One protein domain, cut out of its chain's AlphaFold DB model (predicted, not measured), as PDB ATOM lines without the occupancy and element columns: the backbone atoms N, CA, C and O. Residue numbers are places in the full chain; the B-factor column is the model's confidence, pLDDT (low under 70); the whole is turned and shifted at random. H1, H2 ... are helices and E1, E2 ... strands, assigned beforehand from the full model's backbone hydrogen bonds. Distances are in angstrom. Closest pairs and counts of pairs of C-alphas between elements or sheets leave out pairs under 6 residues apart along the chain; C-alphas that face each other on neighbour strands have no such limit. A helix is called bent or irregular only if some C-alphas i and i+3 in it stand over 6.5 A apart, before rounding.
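Overview. This is residues 115 to 160 and 358 to 464 of the 464 residues of the protein "Helix-turn-helix domain-containing protein" of bacterium (UniProt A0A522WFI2). A small three-stranded sheet stands at one end of the domain, with H1 and H5 packed over one face and no named helix over the other. H3, the longest helix, crosses H1 on the side away from the sheet and reaches toward the far end, where the kinked H2 packs on its first part; H4 packs on H1 near the sheet's end. The printed part has 153 residues with five named helices and three named strands, in the order H1 H2 H3 H4 E1 E2 H5 E3. The mixed sheet runs E1, E2, E3, and the class is mixed, helices and strands. The whole is compact, with a radius of gyration of the C-alphas of 16.8 A and spans of 49 by 35 by 29 A.

Arrangement. E1, residues 413 to 419, and E2, residues 422 to 427, form an antiparallel hairpin, with N 417 and O 424 2.8 A apart, within hydrogen-bond range. E3, residues 458 to 463, is parallel to E2, with N 425 and O 460 2.8 A apart, also within range. Residues 117 to 118 pair antiparallel with residues 413 to 414 of E1. H5, residues 436 to 448, runs along the strands at a height over the sheet of 6.6 A; its closest C-alphas to E3 are those of Cys 443 and Phe 461, 4.9 A. E2, H5 and E3 form a strand-helix-strand unit, two parallel neighbour strands with a helix between them in the chain. H1, residues 119 to 130, is on the same face at a height of 10.0 A, slantwise to the strands, and makes two layers with the sheet, a helix layer over a strand layer. H3, residues 373 to 391, touches H1 about perpendicular at 88 degrees, the closest C-alphas being those of Leu 124 and Leu 384, 5.6 A. H4, residues 402 to 410, touches H1 at Gly 120 and Tyr 410, whose C-alphas are the closest at 3.7 A. H2, residues 143 to 160, touches residues 373 to 380 of H3 at a shallow tilt of 22 degrees, the same way, the closest C-alphas being those of Phe 154 and Val 376, 6.2 A. H2 is apart from H1, H4, H5 and the three strands. Every O i to N i+4 pair is within hydrogen-bond range in H3, H4 and H5, against 6 of 8 in H1 and 10 of 14 in H2.

Along the chain. H1 begins at C-alpha 119 (-11.769, 8.924, 38.484) and is 17.7 A long. H2 is 24.0 A long, with a kink of 49 degrees near residue 150; it is irregular, C-alphas 148 and 151 being 7.1 A apart. H3, 26.8 A long, ends at C-alpha 391 (1.538, 21.234, 42.022). H5 is 18.4 A and E1 19.2 A long; E3 ends at C-alpha 463 (-2.476, 3.902, 35.968).

Size, cuts and confidence. The two C-alphas farthest apart are those of Gly 368 and Glu 431, 50.4 A. Residues 161 to 357 are not printed, and C-alphas 160 and 358 are 18.1 A apart across this cut. The link from H1 to H2 is long, 12 residues. The mean pLDDT of the printed part is 89.6; residues 115 to 116, 138 to 140, 358 to 365 and 367 to 368 are under 70.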
ATOM      1  N   GLU A 115     -19.955   0.653  37.413       58.25
ATOM      2  CA  GLU A 115     -19.959   1.693  36.390       58.25
ATOM      3  C   GLU A 115     -18.653   2.470  36.511       58.25
ATOM      4  O   GLU A 115     -18.379   3.059  37.559       58.25
ATOM      5  N   ARG A 116     -17.813   2.379  35.472       65.44
ATOM      6  CA  ARG A 116     -16.491   3.006  35.452       65.44
ATOM      7  C   ARG A 116     -16.658   4.471  35.830       65.44
ATOM      8  O   ARG A 116     -17.241   5.240  35.066       65.44
ATOM      9  N   GLN A 117     -16.177   4.828  37.014       79.69
ATOM     10  CA  GLN A 117     -16.341   6.169  37.551       79.69
ATOM     11  C   GLN A 117     -15.378   7.118  36.839       79.69
ATOM     12  O   GLN A 117     -14.291   6.721  36.405       79.69
ATOM     13  N   GLU A 118     -15.767   8.385  36.721       90.06
ATOM     14  CA  GLU A 118     -14.872   9.467  36.306       90.06
ATOM     15  C   GLU A 118     -13.841   9.712  37.417       90.06
ATOM     16  O   GLU A 118     -13.971  10.609  38.248       90.06
ATOM     17  N   CYS A 119     -12.817   8.861  37.475       92.69
ATOM     18  CA  CYS A 119     -11.769   8.924  38.484       92.69
ATOM     19  C   CYS A 119     -10.875  10.159  38.335       92.69
ATOM     20  O   CYS A 119     -10.257  10.575  39.310       92.69
ATOM     21  N   GLY A 120     -10.828  10.788  37.160       90.88
ATOM     22  CA  GLY A 120     -10.073  12.014  36.910       90.88
ATOM     23  C   GLY A 120     -10.388  13.158  37.881       90.88
ATOM     24  O   GLY A 120      -9.495  13.929  38.246       90.88
ATOM     25  N   ILE A 121     -11.623  13.231  38.387       95.38
ATOM     26  CA  ILE A 121     -12.034  14.218  39.395       95.38
ATOM     27  C   ILE A 121     -11.221  14.110  40.694       95.38
ATOM     28  O   ILE A 121     -11.114  15.079  41.451       95.38
ATOM     29  N   TRP A 122     -10.594  12.957  40.952       97.06
ATOM     30  CA  TRP A 122      -9.767  12.767  42.135       97.06
ATOM     31  C   TRP A 122      -8.545  13.681  42.160       97.06
ATOM     32  O   TRP A 122      -8.093  13.993  43.258       97.06
ATOM     33  N   PHE A 123      -8.052  14.198  41.026       98.06
ATOM     34  CA  PHE A 123      -7.029  15.255  41.048       98.06
ATOM     35  C   PHE A 123      -7.524  16.503  41.791       98.06
ATOM     36  O   PHE A 123      -6.826  17.030  42.657       98.06
ATOM     37  N   LEU A 124      -8.762  16.934  41.524       97.31
ATOM     38  CA  LEU A 124      -9.373  18.062  42.233       97.31
ATOM     39  C   LEU A 124      -9.629  17.718  43.704       97.31
ATOM     40  O   LEU A 124      -9.402  18.558  44.571       97.31
ATOM     41  N   ARG A 125     -10.024  16.474  44.010       96.75
ATOM     42  CA  ARG A 125     -10.180  16.010  45.400       96.75
ATOM     43  C   ARG A 125      -8.849  15.986  46.157       96.75
ATOM     44  O   ARG A 125      -8.797  16.369  47.322       96.75
ATOM     45  N   ALA A 126      -7.766  15.573  45.506       97.62
ATOM     46  CA  ALA A 126      -6.415  15.604  46.053       97.62
ATOM     47  C   ALA A 126      -5.978  17.047  46.354       97.62
ATOM     48  O   ALA A 126      -5.491  17.330  47.450       97.62
ATOM     49  N   ALA A 127      -6.222  17.980  45.426       97.69
ATOM     50  CA  ALA A 127      -5.977  19.405  45.643       97.69
ATOM     51  C   ALA A 127      -6.796  19.947  46.824       97.69
ATOM     52  O   ALA A 127      -6.263  20.638  47.689       97.69
ATOM     53  N   GLU A 128      -8.071  19.569  46.912       96.56
ATOM     54  CA  GLU A 128      -8.961  19.971  47.997       96.56
ATOM     55  C   GLU A 128      -8.414  19.530  49.357       96.56
ATOM     56  O   GLU A 128      -8.326  20.342  50.275       96.56
ATOM     57  N   LEU A 129      -7.975  18.273  49.480       96.06
ATOM     58  CA  LEU A 129      -7.365  17.739  50.701       96.06
ATOM     59  C   LEU A 129      -6.054  18.458  51.056       96.06
ATOM     60  O   LEU A 129      -5.819  18.753  52.228       96.06
ATOM     61  N   CYS A 130      -5.226  18.811  50.067       96.25
ATOM     62  CA  CYS A 130      -4.026  19.628  50.284       96.25
ATOM     63  C   CYS A 130      -4.339  21.029  50.836       96.25
ATOM     64  O   CYS A 130      -3.534  21.583  51.586       96.25
ATOM     65  N   LEU A 131      -5.502  21.585  50.496       95.62
ATOM     66  CA  LEU A 131      -6.002  22.866  51.007       95.62
ATOM     67  C   LEU A 131      -6.830  22.712  52.301       95.62
ATOM     68  O   LEU A 131      -7.390  23.682  52.808       95.62
ATOM     69  N   GLY A 132      -6.886  21.503  52.871       93.56
ATOM     70  CA  GLY A 132      -7.564  21.193  54.133       93.56
ATOM     71  C   GLY A 132      -9.003  20.696  54.011       93.56
ATOM     72  O   GLY A 132      -9.668  20.523  55.033       93.56
ATOM     73  N   GLY A 133      -9.486  20.447  52.793       91.31
ATOM     74  CA  GLY A 133     -10.849  20.001  52.501       91.31
ATOM     75  C   GLY A 133     -11.860  21.150  52.446       91.31
ATOM     76  O   GLY A 133     -11.585  22.261  52.905       91.31
ATOM     77  N   MET A 134     -13.054  20.888  51.915       84.06
ATOM     78  CA  MET A 134     -14.202  21.780  52.080       84.06
ATOM     79  C   MET A 134     -14.614  21.857  53.558       84.06
ATOM     80  O   MET A 134     -14.663  20.825  54.234       84.06
ATOM     81  N   PRO A 135     -14.935  23.054  54.077       78.25
ATOM     82  CA  PRO A 135     -15.465  23.180  55.424       78.25
ATOM     83  C   PRO A 135     -16.778  22.400  55.557       78.25
ATOM     84  O   PRO A 135     -17.647  22.463  54.685       78.25
ATOM     85  N   GLU A 136     -16.939  21.672  56.663       78.38
ATOM     86  CA  GLU A 136     -18.214  21.036  56.986       78.38
ATOM     87  C   GLU A 136     -19.262  22.109  57.277       78.38
ATOM     88  O   GLU A 136     -19.257  22.760  58.323       78.38
ATOM     89  N   VAL A 137     -20.198  22.282  56.351       72.94
ATOM     90  CA  VAL A 137     -21.321  23.195  56.529       72.94
ATOM     91  C   VAL A 137     -22.470  22.416  57.163       72.94
ATOM     92  O   VAL A 137     -23.283  21.806  56.465       72.94
ATOM     93  N   LYS A 138     -22.528  22.421  58.500       69.31
ATOM     94  CA  LYS A 138     -23.501  21.636  59.285       69.31
ATOM     95  C   LYS A 138     -24.976  21.957  58.965       69.31
ATOM     96  O   LYS A 138     -25.828  21.111  59.209       69.31
ATOM     97  N   ASP A 139     -25.252  23.077  58.288       66.75
ATOM     98  CA  ASP A 139     -26.607  23.568  57.992       66.75
ATOM     99  C   ASP A 139     -26.930  23.757  56.493       66.75
ATOM    100  O   ASP A 139     -27.954  24.351  56.148       66.75
ATOM    101  N   ALA A 140     -26.111  23.225  55.573       67.38
ATOM    102  CA  ALA A 140     -26.300  23.408  54.120       67.38
ATOM    103  C   ALA A 140     -27.597  22.792  53.552       67.38
ATOM    104  O   ALA A 140     -27.920  22.993  52.384       67.38
ATOM    105  N   ARG A 141     -28.344  22.026  54.355       73.81
ATOM    106  CA  ARG A 141     -29.562  21.328  53.918       73.81
ATOM    107  C   ARG A 141     -30.779  22.249  53.774       73.81
ATOM    108  O   ARG A 141     -31.736  21.847  53.122       73.81
ATOM    109  N   ASN A 142     -30.762  23.452  54.357       82.06
ATOM    110  CA  ASN A 142     -31.845  24.428  54.211       82.06
ATOM    111  C   ASN A 142     -31.462  25.523  53.188       82.06
ATOM    112  O   ASN A 142     -30.566  26.318  53.480       82.06
ATOM    113  N   PRO A 143     -32.146  25.625  52.028       76.81
ATOM    114  CA  PRO A 143     -31.869  26.632  50.999       76.81
ATOM    115  C   PRO A 143     -31.908  28.087  51.484       76.81
ATOM    116  O   PRO A 143     -31.164  28.922  50.967       76.81
ATOM    117  N   GLU A 144     -32.735  28.406  52.483       81.12
ATOM    118  CA  GLU A 144     -32.796  29.759  53.053       81.12
ATOM    119  C   GLU A 144     -31.536  30.090  53.860       81.12
ATOM    120  O   GLU A 144     -31.027  31.211  53.796       81.12
ATOM    121  N   ASN A 145     -30.955  29.085  54.522       83.38
ATOM    122  CA  ASN A 145     -29.697  29.231  55.245       83.38
ATOM    123  C   ASN A 145     -28.505  29.368  54.291       83.38
ATOM    124  O   ASN A 145     -27.542  30.048  54.641       83.38
ATOM    125  N   ILE A 146     -28.572  28.798  53.075       81.94
ATOM    126  CA  ILE A 146     -27.480  28.872  52.087       81.94
ATOM    127  C   ILE A 146     -27.097  30.332  51.812       81.94
ATOM    128  O   ILE A 146     -25.918  30.670  51.855       81.94
ATOM    129  N   LYS A 147     -28.067  31.234  51.613       84.56
ATOM    130  CA  LYS A 147     -27.762  32.656  51.363       84.56
ATOM    131  C   LYS A 147     -27.013  33.316  52.525       84.56
ATOM    132  O   LYS A 147     -26.117  34.117  52.284       84.56
ATOM    133  N   ALA A 148     -27.357  32.969  53.765       86.69
ATOM    134  CA  ALA A 148     -26.731  33.538  54.956       86.69
ATOM    135  C   ALA A 148     -25.304  33.008  55.193       86.69
ATOM    136  O   ALA A 148     -24.452  33.739  55.696       86.69
ATOM    137  N   ILE A 149     -25.028  31.757  54.812       88.44
ATOM    138  CA  ILE A 149     -23.729  31.103  55.043       88.44
ATOM    139  C   ILE A 149     -22.744  31.266  53.880       88.44
ATOM    140  O   ILE A 149     -21.546  31.094  54.090       88.44
ATOM    141  N   VAL A 150     -23.199  31.619  52.670       89.19
ATOM    142  CA  VAL A 150     -22.327  31.772  51.488       89.19
ATOM    143  C   VAL A 150     -21.121  32.692  51.749       89.19
ATOM    144  O   VAL A 150     -20.008  32.269  51.429       89.19
ATOM    145  N   PRO A 151     -21.254  33.884  52.371       87.75
ATOM    146  CA  PRO A 151     -20.094  34.727  52.674       87.75
ATOM    147  C   PRO A 151     -19.098  34.067  53.637       87.75
ATOM    148  O   PRO A 151     -17.890  34.238  53.485       87.75
ATOM    149  N   GLN A 152     -19.595  33.284  54.602       88.81
ATOM    150  CA  GLN A 152     -18.756  32.557  55.559       88.81
ATOM    151  C   GLN A 152     -17.985  31.434  54.859       88.81
ATOM    152  O   GLN A 152     -16.772  31.330  55.030       88.81
ATOM    153  N   ILE A 153     -18.665  30.649  54.013       88.94
ATOM    154  CA  ILE A 153     -18.037  29.603  53.191       88.94
ATOM    155  C   ILE A 153     -16.977  30.228  52.285       88.94
ATOM    156  O   ILE A 153     -15.851  29.749  52.248       88.94
ATOM    157  N   PHE A 154     -17.306  31.314  51.584       89.75
ATOM    158  CA  PHE A 154     -16.364  31.981  50.691       89.75
ATOM    159  C   PHE A 154     -15.120  32.481  51.438       89.75
ATOM    160  O   PHE A 154     -14.006  32.201  51.005       89.75
ATOM    161  N   SER A 155     -15.289  33.150  52.585       88.75
ATOM    162  CA  SER A 155     -14.163  33.608  53.412       88.75
ATOM    163  C   SER A 155     -13.277  32.451  53.879       88.75
ATOM    164  O   SER A 155     -12.053  32.571  53.868       88.75
ATOM    165  N   GLU A 156     -13.880  31.327  54.267       90.25
ATOM    166  CA  GLU A 156     -13.154  30.128  54.688       90.25
ATOM    167  C   GLU A 156     -12.403  29.477  53.516       90.25
ATOM    168  O   GLU A 156     -11.257  29.065  53.672       90.25
ATOM    169  N   LEU A 157     -12.997  29.432  52.320       90.00
ATOM    170  CA  LEU A 157     -12.330  28.929  51.115       90.00
ATOM    171  C   LEU A 157     -11.169  29.826  50.678       90.00
ATOM    172  O   LEU A 157     -10.111  29.316  50.310       90.00
ATOM    173  N   VAL A 158     -11.328  31.151  50.763       89.75
ATOM    174  CA  VAL A 158     -10.232  32.103  50.528       89.75
ATOM    175  C   VAL A 158      -9.106  31.851  51.529       89.75
ATOM    176  O   VAL A 158      -7.951  31.722  51.125       89.75
ATOM    177  N   PHE A 159      -9.425  31.693  52.815       90.00
ATOM    178  CA  PHE A 159      -8.422  31.368  53.827       90.00
ATOM    179  C   PHE A 159      -7.709  30.037  53.529       90.00
ATOM    180  O   PHE A 159      -6.479  29.992  53.536       90.00
ATOM    181  N   ARG A 160      -8.453  28.981  53.182       91.25
ATOM    182  CA  ARG A 160      -7.913  27.655  52.824       91.25
ATOM    183  C   ARG A 160      -7.063  27.653  51.562       91.25
ATOM    184  O   ARG A 160      -6.128  26.866  51.473       91.25
ATOM    185  N   GLN A 358      -1.170  36.630  38.161       58.47
ATOM    186  CA  GLN A 358      -2.383  37.332  38.512       58.47
ATOM    187  C   GLN A 358      -3.491  36.356  38.185       58.47
ATOM    188  O   GLN A 358      -3.835  36.176  37.017       58.47
ATOM    189  N   TYR A 359      -4.033  35.721  39.222       59.56
ATOM    190  CA  TYR A 359      -5.293  35.022  39.105       59.56
ATOM    191  C   TYR A 359      -6.295  36.034  38.571       59.56
ATOM    192  O   TYR A 359      -6.785  36.899  39.300       59.56
ATOM    193  N   LYS A 360      -6.601  35.941  37.277       56.50
ATOM    194  CA  LYS A 360      -7.805  36.539  36.720       56.50
ATOM    195  C   LYS A 360      -8.964  35.707  37.244       56.50
ATOM    196  O   LYS A 360      -9.598  34.996  36.479       56.50
ATOM    197  N   CYS A 361      -9.198  35.731  38.556       59.41
ATOM    198  CA  CYS A 361     -10.463  35.281  39.083       59.41
ATOM    199  C   CYS A 361     -11.466  36.339  38.619       59.41
ATOM    200  O   CYS A 361     -11.428  37.460  39.130       59.41
ATOM    201  N   PRO A 362     -12.329  36.043  37.632       58.53
ATOM    202  CA  PRO A 362     -13.281  37.030  37.135       58.53
ATOM    203  C   PRO A 362     -14.362  37.344  38.181       58.53
ATOM    204  O   PRO A 362     -15.187  38.225  37.976       58.53
ATOM    205  N   ILE A 363     -14.350  36.617  39.302       64.12
ATOM    206  CA  ILE A 363     -15.344  36.626  40.364       64.12
ATOM    207  C   ILE A 363     -14.675  37.140  41.645       64.12
ATOM    208  O   ILE A 363     -14.588  36.440  42.649       64.12
ATOM    209  N   LEU A 364     -14.139  38.360  41.615       65.56
ATOM    210  CA  LEU A 364     -14.113  39.144  42.845       65.56
ATOM    211  C   LEU A 364     -15.442  39.895  42.857       65.56
ATOM    212  O   LEU A 364     -15.641  40.732  41.975       65.56
ATOM    213  N   PRO A 365     -16.387  39.556  43.756       61.00
ATOM    214  CA  PRO A 365     -17.643  40.283  43.822       61.00
ATOM    215  C   PRO A 365     -17.322  41.766  43.994       61.00
ATOM    216  O   PRO A 365     -16.529  42.141  44.862       61.00
ATOM    217  N   ASN A 366     -17.922  42.611  43.159       71.06
ATOM    218  CA  ASN A 366     -17.917  44.041  43.426       71.06
ATOM    219  C   ASN A 366     -18.506  44.234  44.826       71.06
ATOM    220  O   ASN A 366     -19.530  43.624  45.140       71.06
ATOM    221  N   ASN A 367     -17.839  45.034  45.664       63.41
ATOM    222  CA  ASN A 367     -18.222  45.289  47.054       63.41
ATOM    223  C   ASN A 367     -19.724  45.647  47.146       63.41
ATOM    224  O   ASN A 367     -20.086  46.804  46.946       63.41
ATOM    225  N   GLY A 368     -20.596  44.664  47.407       67.88
ATOM    226  CA  GLY A 368     -22.048  44.856  47.505       67.88
ATOM    227  C   GLY A 368     -22.938  43.805  46.826       67.88
ATOM    228  O   GLY A 368     -24.112  43.725  47.181       67.88
ATOM    229  N   GLU A 369     -22.437  42.983  45.897       80.88
ATOM    230  CA  GLU A 369     -23.256  41.915  45.298       80.88
ATOM    231  C   GLU A 369     -23.289  40.655  46.178       80.88
ATOM    232  O   GLU A 369     -22.255  40.154  46.626       80.88
ATOM    233  N   ASN A 370     -24.492  40.123  46.420       86.44
ATOM    234  CA  ASN A 370     -24.669  38.859  47.131       86.44
ATOM    235  C   ASN A 370     -24.150  37.707  46.262       86.44
ATOM    236  O   ASN A 370     -24.734  37.405  45.221       86.44
ATOM    237  N   LEU A 371     -23.087  37.039  46.716       88.62
ATOM    238  CA  LEU A 371     -22.583  35.823  46.084       88.62
ATOM    239  C   LEU A 371     -23.663  34.734  46.077       88.62
ATOM    240  O   LEU A 371     -24.328  34.480  47.085       88.62
ATOM    241  N   THR A 372     -23.818  34.059  44.943       89.06
ATOM    242  CA  THR A 372     -24.622  32.841  44.846       89.06
ATOM    243  C   THR A 372     -23.785  31.618  45.213       89.06
ATOM    244  O   THR A 372     -22.555  31.623  45.126       89.06
ATOM    245  N   TYR A 373     -24.454  30.532  45.598       86.75
ATOM    246  CA  TYR A 373     -23.786  29.259  45.868       86.75
ATOM    247  C   TYR A 373     -22.998  28.745  44.650       86.75
ATOM    248  O   TYR A 373     -21.849  28.334  44.792       86.75
ATOM    249  N   GLU A 374     -23.562  28.865  43.445       88.88
ATOM    250  CA  GLU A 374     -22.892  28.460  42.202       88.88
ATOM    251  C   GLU A 374     -21.644  29.292  41.894       88.88
ATOM    252  O   GLU A 374     -20.643  28.758  41.412       88.88
ATOM    253  N   GLN A 375     -21.654  30.590  42.216       89.69
ATOM    254  CA  GLN A 375     -20.460  31.431  42.095       89.69
ATOM    255  C   GLN A 375     -19.355  30.974  43.052       89.69
ATOM    256  O   GLN A 375     -18.194  30.927  42.652       89.69
ATOM    257  N   VAL A 376     -19.702  30.582  44.283       89.00
ATOM    258  CA  VAL A 376     -18.726  30.050  45.249       89.00
ATOM    259  C   VAL A 376     -18.184  28.688  44.823       89.00
ATOM    260  O   VAL A 376     -16.975  28.474  44.897       89.00
ATOM    261  N   LEU A 377     -19.028  27.786  44.315       88.88
ATOM    262  CA  LEU A 377     -18.560  26.511  43.766       88.88
ATOM    263  C   LEU A 377     -17.657  26.708  42.545       88.88
ATOM    264  O   LEU A 377     -16.629  26.044  42.428       88.88
ATOM    265  N   SER A 378     -18.012  27.633  41.653       89.88
ATOM    266  CA  SER A 378     -17.208  27.965  40.471       89.88
ATOM    267  C   SER A 378     -15.857  28.563  40.861       89.88
ATOM    268  O   SER A 378     -14.826  28.151  40.330       89.88
ATOM    269  N   PHE A 379     -15.853  29.477  41.836       89.31
ATOM    270  CA  PHE A 379     -14.631  29.998  42.444       89.31
ATOM    271  C   PHE A 379     -13.768  28.860  42.994       89.31
ATOM    272  O   PHE A 379     -12.590  28.764  42.659       89.31
ATOM    273  N   TRP A 380     -14.356  27.953  43.775       92.06
ATOM    274  CA  TRP A 380     -13.611  26.852  44.371       92.06
ATOM    275  C   TRP A 380     -13.015  25.908  43.326       92.06
ATOM    276  O   TRP A 380     -11.837  25.577  43.408       92.06
ATOM    277  N   ARG A 381     -13.778  25.540  42.289       92.75
ATOM    278  CA  ARG A 381     -13.269  24.731  41.168       92.75
ATOM    279  C   ARG A 381     -12.070  25.387  40.487       92.75
ATOM    280  O   ARG A 381     -11.112  24.689  40.166       92.75
ATOM    281  N   LEU A 382     -12.097  26.709  40.301       92.44
ATOM    282  CA  LEU A 382     -10.974  27.450  39.727       92.44
ATOM    283  C   LEU A 382      -9.732  27.389  40.628       92.44
ATOM    284  O   LEU A 382      -8.632  27.158  40.127       92.44
ATOM    285  N   ILE A 383      -9.907  27.541  41.946       92.81
ATOM    286  CA  ILE A 383      -8.818  27.405  42.925       92.81
ATOM    287  C   ILE A 383      -8.226  25.992  42.890       92.81
ATOM    288  O   ILE A 383      -7.009  25.848  42.771       92.81
ATOM    289  N   LEU A 384      -9.067  24.953  42.925       95.69
ATOM    290  CA  LEU A 384      -8.623  23.557  42.860       95.69
ATOM    291  C   LEU A 384      -7.875  23.256  41.558       95.69
ATOM    292  O   LEU A 384      -6.803  22.657  41.587       95.69
ATOM    293  N   ASN A 385      -8.404  23.714  40.422       96.00
ATOM    294  CA  ASN A 385      -7.756  23.552  39.126       96.00
ATOM    295  C   ASN A 385      -6.379  24.217  39.093       96.00
ATOM    296  O   ASN A 385      -5.398  23.600  38.683       96.00
ATOM    297  N   SER A 386      -6.298  25.459  39.570       93.44
ATOM    298  CA  SER A 386      -5.036  26.187  39.618       93.44
ATOM    299  C   SER A 386      -4.015  25.517  40.539       93.44
ATOM    300  O   SER A 386      -2.822  25.482  40.228       93.44
ATOM    301  N   TYR A 387      -4.474  24.942  41.653       95.75
ATOM    302  CA  TYR A 387      -3.627  24.141  42.525       95.75
ATOM    303  C   TYR A 387      -3.073  22.914  41.782       95.75
ATOM    304  O   TYR A 387      -1.860  22.704  41.784       95.75
ATOM    305  N   CYS A 388      -3.918  22.152  41.075       97.62
ATOM    306  CA  CYS A 388      -3.474  21.017  40.255       97.62
ATOM    307  C   CYS A 388      -2.431  21.431  39.207       97.62
ATOM    308  O   CYS A 388      -1.391  20.789  39.086       97.62
ATOM    309  N   GLN A 389      -2.665  22.529  38.485       95.31
ATOM    310  CA  GLN A 389      -1.747  23.047  37.463       95.31
ATOM    311  C   GLN A 389      -0.360  23.402  38.002       95.31
ATOM    312  O   GLN A 389       0.643  23.214  37.313       95.31
ATOM    313  N   ARG A 390      -0.295  23.936  39.225       93.62
ATOM    314  CA  ARG A 390       0.978  24.314  39.851       93.62
ATOM    315  C   ARG A 390       1.696  23.139  40.494       93.62
ATOM    316  O   ARG A 390       2.918  23.091  40.425       93.62
ATOM    317  N   HIS A 391       0.955  22.224  41.113       95.75
ATOM    318  CA  HIS A 391       1.538  21.234  42.022       95.75
ATOM    319  C   HIS A 391       1.558  19.815  41.469       95.75
ATOM    320  O   HIS A 391       2.449  19.044  41.827       95.75
ATOM    321  N   PHE A 392       0.602  19.464  40.605       97.50
ATOM    322  CA  PHE A 392       0.447  18.110  40.073       97.50
ATOM    323  C   PHE A 392       0.816  18.005  38.596       97.50
ATOM    324  O   PHE A 392       1.416  17.015  38.205       97.50
ATOM    325  N   PHE A 393       0.499  19.002  37.770       96.94
ATOM    326  CA  PHE A 393       0.728  18.919  36.327       96.94
ATOM    327  C   PHE A 393       2.083  19.497  35.881       96.94
ATOM    328  O   PHE A 393       2.652  20.357  36.574       96.94
ATOM    329  N   PRO A 394       2.600  19.049  34.716       95.31
ATOM    330  CA  PRO A 394       3.825  19.596  34.142       95.31
ATOM    331  C   PRO A 394       3.735  21.111  33.926       95.31
ATOM    332  O   PRO A 394       2.649  21.681  33.809       95.31
ATOM    333  N   ILE A 395       4.883  21.783  33.841       90.12
ATOM    334  CA  ILE A 395       4.938  23.251  33.742       90.12
ATOM    335  C   ILE A 395       4.180  23.818  32.534       90.12
ATOM    336  O   ILE A 395       3.549  24.866  32.650       90.12
ATOM    337  N   ASP A 396       4.130  23.078  31.428       92.75
ATOM    338  CA  ASP A 396       3.430  23.477  30.201       92.75
ATOM    339  C   ASP A 396       1.898  23.547  30.360       92.75
ATOM    340  O   ASP A 396       1.199  24.079  29.498       92.75
ATOM    341  N   TYR A 397       1.359  23.044  31.476       95.00
ATOM    342  CA  TYR A 397      -0.074  23.015  31.764       95.00
ATOM    343  C   TYR A 397      -0.563  24.214  32.591       95.00
ATOM    344  O   TYR A 397      -1.768  24.332  32.825       95.00
ATOM    345  N   GLN A 398       0.333  25.109  33.030       90.12
ATOM    346  CA  GLN A 398      -0.001  26.215  33.942       90.12
ATOM    347  C   GLN A 398      -1.038  27.201  33.398       90.12
ATOM    348  O   GLN A 398      -1.823  27.745  34.168       90.12
ATOM    349  N   GLU A 399      -1.046  27.412  32.084       89.12
ATOM    350  CA  GLU A 399      -1.886  28.419  31.422       89.12
ATOM    351  C   GLU A 399      -3.055  27.796  30.645       89.12
ATOM    352  O   GLU A 399      -3.774  28.494  29.929       89.12
ATOM    353  N   LEU A 400      -3.249  26.477  30.749       93.62
ATOM    354  CA  LEU A 400      -4.373  25.812  30.095       93.62
ATOM    355  C   LEU A 400      -5.685  26.136  30.812       93.62
ATOM    356  O   LEU A 400      -5.735  26.288  32.033       93.62
ATOM    357  N   ASP A 401      -6.768  26.237  30.049       93.00
ATOM    358  CA  ASP A 401      -8.087  26.409  30.637       93.00
ATOM    359  C   ASP A 401      -8.605  25.104  31.275       93.00
ATOM    360  O   ASP A 401      -8.082  24.003  31.068       93.00
ATOM    361  N   PHE A 402      -9.654  25.245  32.087       93.75
ATOM    362  CA  PHE A 402     -10.265  24.125  32.799       93.75
ATOM    363  C   PHE A 402     -10.823  23.053  31.856       93.75
ATOM    364  O   PHE A 402     -10.716  21.873  32.172       93.75
ATOM    365  N   LEU A 403     -11.414  23.437  30.718       95.19
ATOM    366  CA  LEU A 403     -12.062  22.496  29.799       95.19
ATOM    367  C   LEU A 403     -11.025  21.585  29.135       95.19
ATOM    368  O   LEU A 403     -11.245  20.381  29.024       95.19
ATOM    369  N   VAL A 404      -9.861  22.137  28.783       96.75
ATOM    370  CA  VAL A 404      -8.734  21.357  28.261       96.75
ATOM    371  C   VAL A 404      -8.240  20.351  29.302       96.75
ATOM    372  O   VAL A 404      -8.028  19.182  28.982       96.75
ATOM    373  N   LEU A 405      -8.075  20.760  30.563       97.31
ATOM    374  CA  LEU A 405      -7.670  19.840  31.637       97.31
ATOM    375  C   LEU A 405      -8.748  18.808  31.968       97.31
ATOM    376  O   LEU A 405      -8.430  17.681  32.348       97.31
ATOM    377  N   GLN A 406     -10.013  19.175  31.801       96.19
ATOM    378  CA  GLN A 406     -11.140  18.283  31.998       96.19
ATOM    379  C   GLN A 406     -11.138  17.149  30.972       96.19
ATOM    380  O   GLN A 406     -11.227  15.986  31.363       96.19
ATOM    381  N   GLU A 407     -10.956  17.474  29.692       95.75
ATOM    382  CA  GLU A 407     -10.832  16.487  28.617       95.75
ATOM    383  C   GLU A 407      -9.598  15.593  28.798       95.75
ATOM    384  O   GLU A 407      -9.680  14.377  28.623       95.75
ATOM    385  N   ARG A 408      -8.458  16.180  29.186       97.19
ATOM    386  CA  ARG A 408      -7.194  15.441  29.313       97.19
ATOM    387  C   ARG A 408      -7.120  14.576  30.564       97.19
ATOM    388  O   ARG A 408      -6.634  13.456  30.482       97.19
ATOM    389  N   PHE A 409      -7.559  15.081  31.715       97.88
ATOM    390  CA  PHE A 409      -7.324  14.427  33.003       97.88
ATOM    391  C   PHE A 409      -8.588  14.237  33.828       97.88
ATOM    392  O   PHE A 409      -8.780  13.146  34.355       97.88
ATOM    393  N   TYR A 410      -9.453  15.250  33.969       97.25
ATOM    394  CA  TYR A 410     -10.539  15.161  34.959       97.25
ATOM    395  C   TYR A 410     -11.678  14.207  34.573       97.25
ATOM    396  O   TYR A 410     -12.374  13.727  35.462       97.25
ATOM    397  N   HIS A 411     -11.831  13.870  33.292       96.19
ATOM    398  CA  HIS A 411     -12.782  12.855  32.818       96.19
ATOM    399  C   HIS A 411     -12.172  11.460  32.627       96.19
ATOM    400  O   HIS A 411     -12.848  10.556  32.128       96.19
ATOM    401  N   LEU A 412     -10.905  11.248  33.006       96.69
ATOM    402  CA  LEU A 412     -10.304   9.920  32.903       96.69
ATOM    403  C   LEU A 412     -11.072   8.914  33.759       96.69
ATOM    404  O   LEU A 412     -11.432   9.184  34.907       96.69
ATOM    405  N   ARG A 413     -11.313   7.737  33.186       96.50
ATOM    406  CA  ARG A 413     -11.941   6.615  33.885       96.50
ATOM    407  C   ARG A 413     -10.918   5.894  34.751       96.50
ATOM    408  O   ARG A 413      -9.712   6.027  34.542       96.50
ATOM    409  N   GLY A 414     -11.400   5.125  35.715       95.06
ATOM    410  CA  GLY A 414     -10.541   4.290  36.539       95.06
ATOM    411  C   GLY A 414     -11.308   3.420  37.522       95.06
ATOM    412  O   GLY A 414     -12.535   3.310  37.465       95.06
ATOM    413  N   ALA A 415     -10.548   2.837  38.439       94.88
ATOM    414  CA  ALA A 415     -11.032   2.088  39.585       94.88
ATOM    415  C   ALA A 415     -10.456   2.675  40.877       94.88
ATOM    416  O   ALA A 415      -9.377   3.274  40.883       94.88
ATOM    417  N   ILE A 416     -11.179   2.493  41.979       94.44
ATOM    418  CA  ILE A 416     -10.724   2.887  43.312       94.44
ATOM    419  C   ILE A 416     -10.601   1.622  44.146       94.44
ATOM    420  O   ILE A 416     -11.597   0.940  44.386       94.44
ATOM    421  N   ASN A 417      -9.390   1.339  44.610       94.88
ATOM    422  CA  ASN A 417      -9.081   0.178  45.430       94.88
ATOM    423  C   ASN A 417      -8.715   0.644  46.840       94.88
ATOM    424  O   ASN A 417      -7.948   1.588  47.015       94.88
ATOM    425  N   SER A 418      -9.239  -0.027  47.860       94.25
ATOM    426  CA  SER A 418      -8.722   0.114  49.221       94.25
ATOM    427  C   SER A 418      -7.656  -0.959  49.425       94.25
ATOM    428  O   SER A 418      -7.924  -2.134  49.189       94.25
ATOM    429  N   ILE A 419      -6.445  -0.552  49.800       93.44
ATOM    430  CA  ILE A 419      -5.294  -1.436  50.011       93.44
ATOM    431  C   ILE A 419      -4.717  -1.097  51.380       93.44
ATOM    432  O   ILE A 419      -4.047  -0.074  51.493       93.44
ATOM    433  N   SER A 420      -4.988  -1.939  52.383       91.00
ATOM    434  CA  SER A 420      -4.499  -1.868  53.773       91.00
ATOM    435  C   SER A 420      -4.415  -0.460  54.399       91.00
ATOM    436  O   SER A 420      -5.301  -0.075  55.152       91.00
ATOM    437  N   ASP A 421      -3.353   0.303  54.117       93.50
ATOM    438  CA  ASP A 421      -3.058   1.647  54.637       93.50
ATOM    439  C   ASP A 421      -3.310   2.796  53.636       93.50
ATOM    440  O   ASP A 421      -2.964   3.960  53.888       93.50
ATOM    441  N   SER A 422      -3.915   2.487  52.489       95.00
ATOM    442  CA  SER A 422      -4.061   3.400  51.362       95.00
ATOM    443  C   SER A 422      -5.365   3.233  50.576       95.00
ATOM    444  O   SER A 422      -5.988   2.174  50.548       95.00
ATOM    445  N   PHE A 423      -5.768   4.318  49.920       95.94
ATOM    446  CA  PHE A 423      -6.782   4.339  48.872       95.94
ATOM    447  C   PHE A 423      -6.084   4.620  47.550       95.94
ATOM    448  O   PHE A 423      -5.522   5.700  47.364       95.94
ATOM    449  N   GLU A 424      -6.104   3.648  46.649       96.69
ATOM    450  CA  GLU A 424      -5.513   3.751  45.325       96.69
ATOM    451  C   GLU A 424      -6.570   4.142  44.291       96.69
ATOM    452  O   GLU A 424      -7.575   3.456  44.124       96.69
ATOM    453  N   VAL A 425      -6.319   5.228  43.565       96.88
ATOM    454  CA  VAL A 425      -7.040   5.620  42.356       96.88
ATOM    455  C   VAL A 425      -6.217   5.149  41.162       96.88
ATOM    456  O   VAL A 425      -5.166   5.721  40.864       96.88
ATOM    457  N   LYS A 426      -6.689   4.097  40.493       97.19
ATOM    458  CA  LYS A 426      -6.036   3.504  39.326       97.19
ATOM    459  C   LYS A 426      -6.727   3.963  38.045       97.19
ATOM    460  O   LYS A 426      -7.858   3.564  37.779       97.19
ATOM    461  N   PHE A 427      -6.062   4.794  37.249       97.44
ATOM    462  CA  PHE A 427      -6.600   5.305  35.987       97.44
ATOM    463  C   PHE A 427      -6.534   4.266  34.859       97.44
ATOM    464  O   PHE A 427      -5.558   3.527  34.725       97.44
ATOM    465  N   GLU A 428      -7.557   4.273  34.009       96.56
ATOM    466  CA  GLU A 428      -7.683   3.476  32.787       96.56
ATOM    467  C   GLU A 428      -7.780   4.431  31.583       96.56
ATOM    468  O   GLU A 428      -8.885   4.712  31.097       96.56
ATOM    469  N   PRO A 429      -6.652   5.012  31.128       96.06
ATOM    470  CA  PRO A 429      -6.671   5.895  29.970       96.06
ATOM    471  C   PRO A 429      -7.142   5.138  28.711       96.06
ATOM    472  O   PRO A 429      -6.911   3.932  28.594       96.06
ATOM    473  N   PRO A 430      -7.812   5.815  27.759       96.19
ATOM    474  CA  PRO A 430      -8.232   5.184  26.509       96.19
ATOM    475  C   PRO A 430      -7.026   4.699  25.688       96.19
ATOM    476  O   PRO A 430      -5.910   5.198  25.834       96.19
ATOM    477  N   GLU A 431      -7.247   3.743  24.785       96.38
ATOM    478  CA  GLU A 431      -6.198   3.282  23.871       96.38
ATOM    479  C   GLU A 431      -5.651   4.457  23.037       96.38
ATOM    480  O   GLU A 431      -6.413   5.275  22.519       96.38
ATOM    481  N   GLY A 432      -4.323   4.569  22.940       96.69
ATOM    482  CA  GLY A 432      -3.667   5.673  22.232       96.69
ATOM    483  C   GLY A 432      -3.690   7.019  22.970       96.69
ATOM    484  O   GLY A 432      -3.500   8.058  22.337       96.69
ATOM    485  N   PHE A 433      -3.923   7.031  24.287       97.38
ATOM    486  CA  PHE A 433      -3.938   8.258  25.083       97.38
ATOM    487  C   PHE A 433      -2.623   9.053  24.973       97.38
ATOM    488  O   PHE A 433      -1.579   8.666  25.500       97.38
ATOM    489  N   LEU A 434      -2.694  10.209  24.306       97.56
ATOM    490  CA  LEU A 434      -1.531  11.024  23.929       97.56
ATOM    491  C   LEU A 434      -0.746  11.595  25.123       97.56
ATOM    492  O   LEU A 434       0.420  11.949  24.969       97.56
ATOM    493  N   TYR A 435      -1.367  11.678  26.302       97.62
ATOM    494  CA  TYR A 435      -0.816  12.338  27.492       97.62
ATOM    495  C   TYR A 435      -0.361  11.346  28.571       97.62
ATOM    496  O   TYR A 435      -0.346  11.676  29.755       97.62
ATOM    497  N   GLN A 436       0.008  10.117  28.195       97.31
ATOM    498  CA  GLN A 436       0.397   9.071  29.151       97.31
ATOM    499  C   GLN A 436       1.558   9.499  30.068       97.31
ATOM    500  O   GLN A 436       1.496   9.289  31.277       97.31
ATOM    501  N   LYS A 437       2.586  10.158  29.518       96.69
ATOM    502  CA  LYS A 437       3.730  10.665  30.300       96.69
ATOM    503  C   LYS A 437       3.324  11.765  31.281       96.69
ATOM    504  O   LYS A 437       3.807  11.788  32.409       96.69
ATOM    505  N   ASP A 438       2.402  12.632  30.876       97.44
ATOM    506  CA  ASP A 438       1.911  13.721  31.723       97.44
ATOM    507  C   ASP A 438       0.997  13.189  32.835       97.44
ATOM    508  O   ASP A 438       1.046  13.677  33.962       97.44
ATOM    509  N   LEU A 439       0.211  12.139  32.556       97.81
ATOM    510  CA  LEU A 439      -0.569  11.428  33.570       97.81
ATOM    511  C   LEU A 439       0.341  10.720  34.580       97.81
ATOM    512  O   LEU A 439       0.088  10.798  35.781       97.81
ATOM    513  N   GLN A 440       1.412  10.069  34.114       96.69
ATOM    514  CA  GLN A 440       2.415   9.453  34.985       96.69
ATOM    515  C   GLN A 440       3.052  10.486  35.914       96.69
ATOM    516  O   GLN A 440       3.105  10.267  37.127       96.69
ATOM    517  N   TYR A 441       3.472  11.621  35.354       96.50
ATOM    518  CA  TYR A 441       3.981  12.756  36.115       96.50
ATOM    519  C   TYR A 441       2.961  13.219  37.164       96.50
ATOM    520  O   TYR A 441       3.279  13.315  38.348       96.50
ATOM    521  N   ALA A 442       1.702  13.418  36.768       97.81
ATOM    522  CA  ALA A 442       0.655  13.867  37.679       97.81
ATOM    523  C   ALA A 442       0.400  12.888  38.834       97.81
ATOM    524  O   ALA A 442       0.292  13.307  39.990       97.81
ATOM    525  N   CYS A 443       0.361  11.585  38.548       97.56
ATOM    526  CA  CYS A 443       0.235  10.546  39.571       97.56
ATOM    527  C   CYS A 443       1.422  10.576  40.543       97.56
ATOM    528  O   CYS A 443       1.224  10.540  41.760       97.56
ATOM    529  N   GLN A 444       2.650  10.699  40.024       96.12
ATOM    530  CA  GLN A 444       3.858  10.835  40.839       96.12
ATOM    531  C   GLN A 444       3.744  12.026  41.801       96.12
ATOM    532  O   GLN A 444       3.928  11.857  43.007       96.12
ATOM    533  N   ARG A 445       3.388  13.212  41.293       96.81
ATOM    534  CA  ARG A 445       3.289  14.434  42.103       96.81
ATOM    535  C   ARG A 445       2.222  14.338  43.194       96.81
ATOM    536  O   ARG A 445       2.451  14.781  44.320       96.81
ATOM    537  N   VAL A 446       1.080  13.710  42.907       97.19
ATOM    538  CA  VAL A 446       0.045  13.428  43.920       97.19
ATOM    539  C   VAL A 446       0.566  12.471  45.003       97.19
ATOM    540  O   VAL A 446       0.332  12.693  46.192       97.19
ATOM    541  N   ASN A 447       1.325  11.440  44.628       95.94
ATOM    542  CA  ASN A 447       1.894  10.478  45.579       95.94
ATOM    543  C   ASN A 447       2.961  11.107  46.494       95.94
ATOM    544  O   ASN A 447       2.978  10.853  47.707       95.94
ATOM    545  N   GLU A 448       3.821  11.956  45.924       94.69
ATOM    546  CA  GLU A 448       4.834  12.750  46.634       94.69
ATOM    547  C   GLU A 448       4.207  13.796  47.557       94.69
ATOM    548  O   GLU A 448       4.742  14.129  48.618       94.69
ATOM    549  N   ALA A 449       3.009  14.275  47.221       95.31
ATOM    550  CA  ALA A 449       2.247  15.152  48.088       95.31
ATOM    551  C   ALA A 449       1.824  14.468  49.412       95.31
ATOM    552  O   ALA A 449       1.422  15.191  50.316       95.31
ATOM    553  N   ASP A 450       1.984  13.147  49.588       94.44
ATOM    554  CA  ASP A 450       1.649  12.386  50.814       94.44
ATOM    555  C   ASP A 450       0.264  12.740  51.380       94.44
ATOM    556  O   ASP A 450       0.087  13.018  52.567       94.44
ATOM    557  N   ILE A 451      -0.725  12.795  50.491       95.62
ATOM    558  CA  ILE A 451      -2.085  13.205  50.828       95.62
ATOM    559  C   ILE A 451      -2.749  12.096  51.639       95.62
ATOM    560  O   ILE A 451      -2.663  10.918  51.286       95.62
ATOM    561  N   ARG A 452      -3.423  12.471  52.727       94.75
ATOM    562  CA  ARG A 452      -4.168  11.547  53.583       94.75
ATOM    563  C   ARG A 452      -5.637  11.923  53.621       94.75
ATOM    564  O   ARG A 452      -5.983  13.104  53.629       94.75
ATOM    565  N   LEU A 453      -6.484  10.904  53.631       94.69
ATOM    566  CA  LEU A 453      -7.910  11.039  53.877       94.69
ATOM    567  C   LEU A 453      -8.167  11.329  55.364       94.69
ATOM    568  O   LEU A 453      -7.271  11.218  56.203       94.69
ATOM    569  N   ILE A 454      -9.406  11.699  55.691       90.88
ATOM    570  CA  ILE A 454      -9.825  12.056  57.059       90.88
ATOM    571  C   ILE A 454      -9.635  10.885  58.037       90.88
ATOM    572  O   ILE A 454      -9.346  11.097  59.211       90.88
ATOM    573  N   ASP A 455      -9.757   9.653  57.552       92.38
ATOM    574  CA  ASP A 455      -9.547   8.424  58.321       92.38
ATOM    575  C   ASP A 455      -8.062   8.015  58.444       92.38
ATOM    576  O   ASP A 455      -7.740   7.019  59.088       92.38
ATOM    577  N   GLY A 456      -7.148   8.796  57.859       92.69
ATOM    578  CA  GLY A 456      -5.702   8.602  57.937       92.69
ATOM    579  C   GLY A 456      -5.090   7.773  56.805       92.69
ATOM    580  O   GLY A 456      -3.854   7.776  56.683       92.69
ATOM    581  N   HIS A 457      -5.902   7.123  55.960       94.81
ATOM    582  CA  HIS A 457      -5.391   6.361  54.819       94.81
ATOM    583  C   HIS A 457      -4.687   7.279  53.820       94.81
ATOM    584  O   HIS A 457      -5.112   8.409  53.568       94.81
ATOM    585  N   LYS A 458      -3.600   6.786  53.224       95.12
ATOM    586  CA  LYS A 458      -2.862   7.523  52.196       95.12
ATOM    587  C   LYS A 458      -3.581   7.433  50.849       95.12
ATOM    588  O   LYS A 458      -3.867   6.338  50.383       95.12
ATOM    589  N   LEU A 459      -3.806   8.563  50.190       96.94
ATOM    590  CA  LEU A 459      -4.283   8.596  48.810       96.94
ATOM    591  C   LEU A 459      -3.108   8.307  47.862       96.94
ATOM    592  O   LEU A 459      -2.064   8.957  47.962       96.94
ATOM    593  N   ARG A 460      -3.265   7.326  46.968       96.81
ATOM    594  CA  ARG A 460      -2.265   6.927  45.968       96.81
ATOM    595  C   ARG A 460      -2.867   6.911  44.575       96.81
ATOM    596  O   ARG A 460      -4.007   6.503  44.409       96.81
ATOM    597  N   PHE A 461      -2.118   7.378  43.590       97.56
ATOM    598  CA  PHE A 461      -2.521   7.423  42.190       97.56
ATOM    599  C   PHE A 461      -1.611   6.499  41.382       97.56
ATOM    600  O   PHE A 461      -0.385   6.541  41.533       97.56
ATOM    601  N   SER A 462      -2.208   5.686  40.520       96.50
ATOM    602  CA  SER A 462      -1.517   4.811  39.569       96.50
ATOM    603  C   SER A 462      -2.311   4.740  38.264       96.50
ATOM    604  O   SER A 462      -3.425   5.250  38.178       96.50
ATOM    605  N   PHE A 463      -1.753   4.143  37.217       93.69
ATOM    606  CA  PHE A 463      -2.476   3.902  35.968       93.69
ATOM    607  C   PHE A 463      -2.086   2.540  35.391       93.69
ATOM    608  O   PHE A 463      -1.044   1.992  35.759       93.69
ATOM    609  N   ALA A 464      -2.988   1.970  34.589       87.81
ATOM    610  CA  ALA A 464      -2.859   0.636  34.003       87.81
ATOM    611  C   ALA A 464      -1.813   0.548  32.883       87.81
ATOM    612  O   ALA A 464      -1.643   1.547  32.144       87.81
TER     613      ALA A 464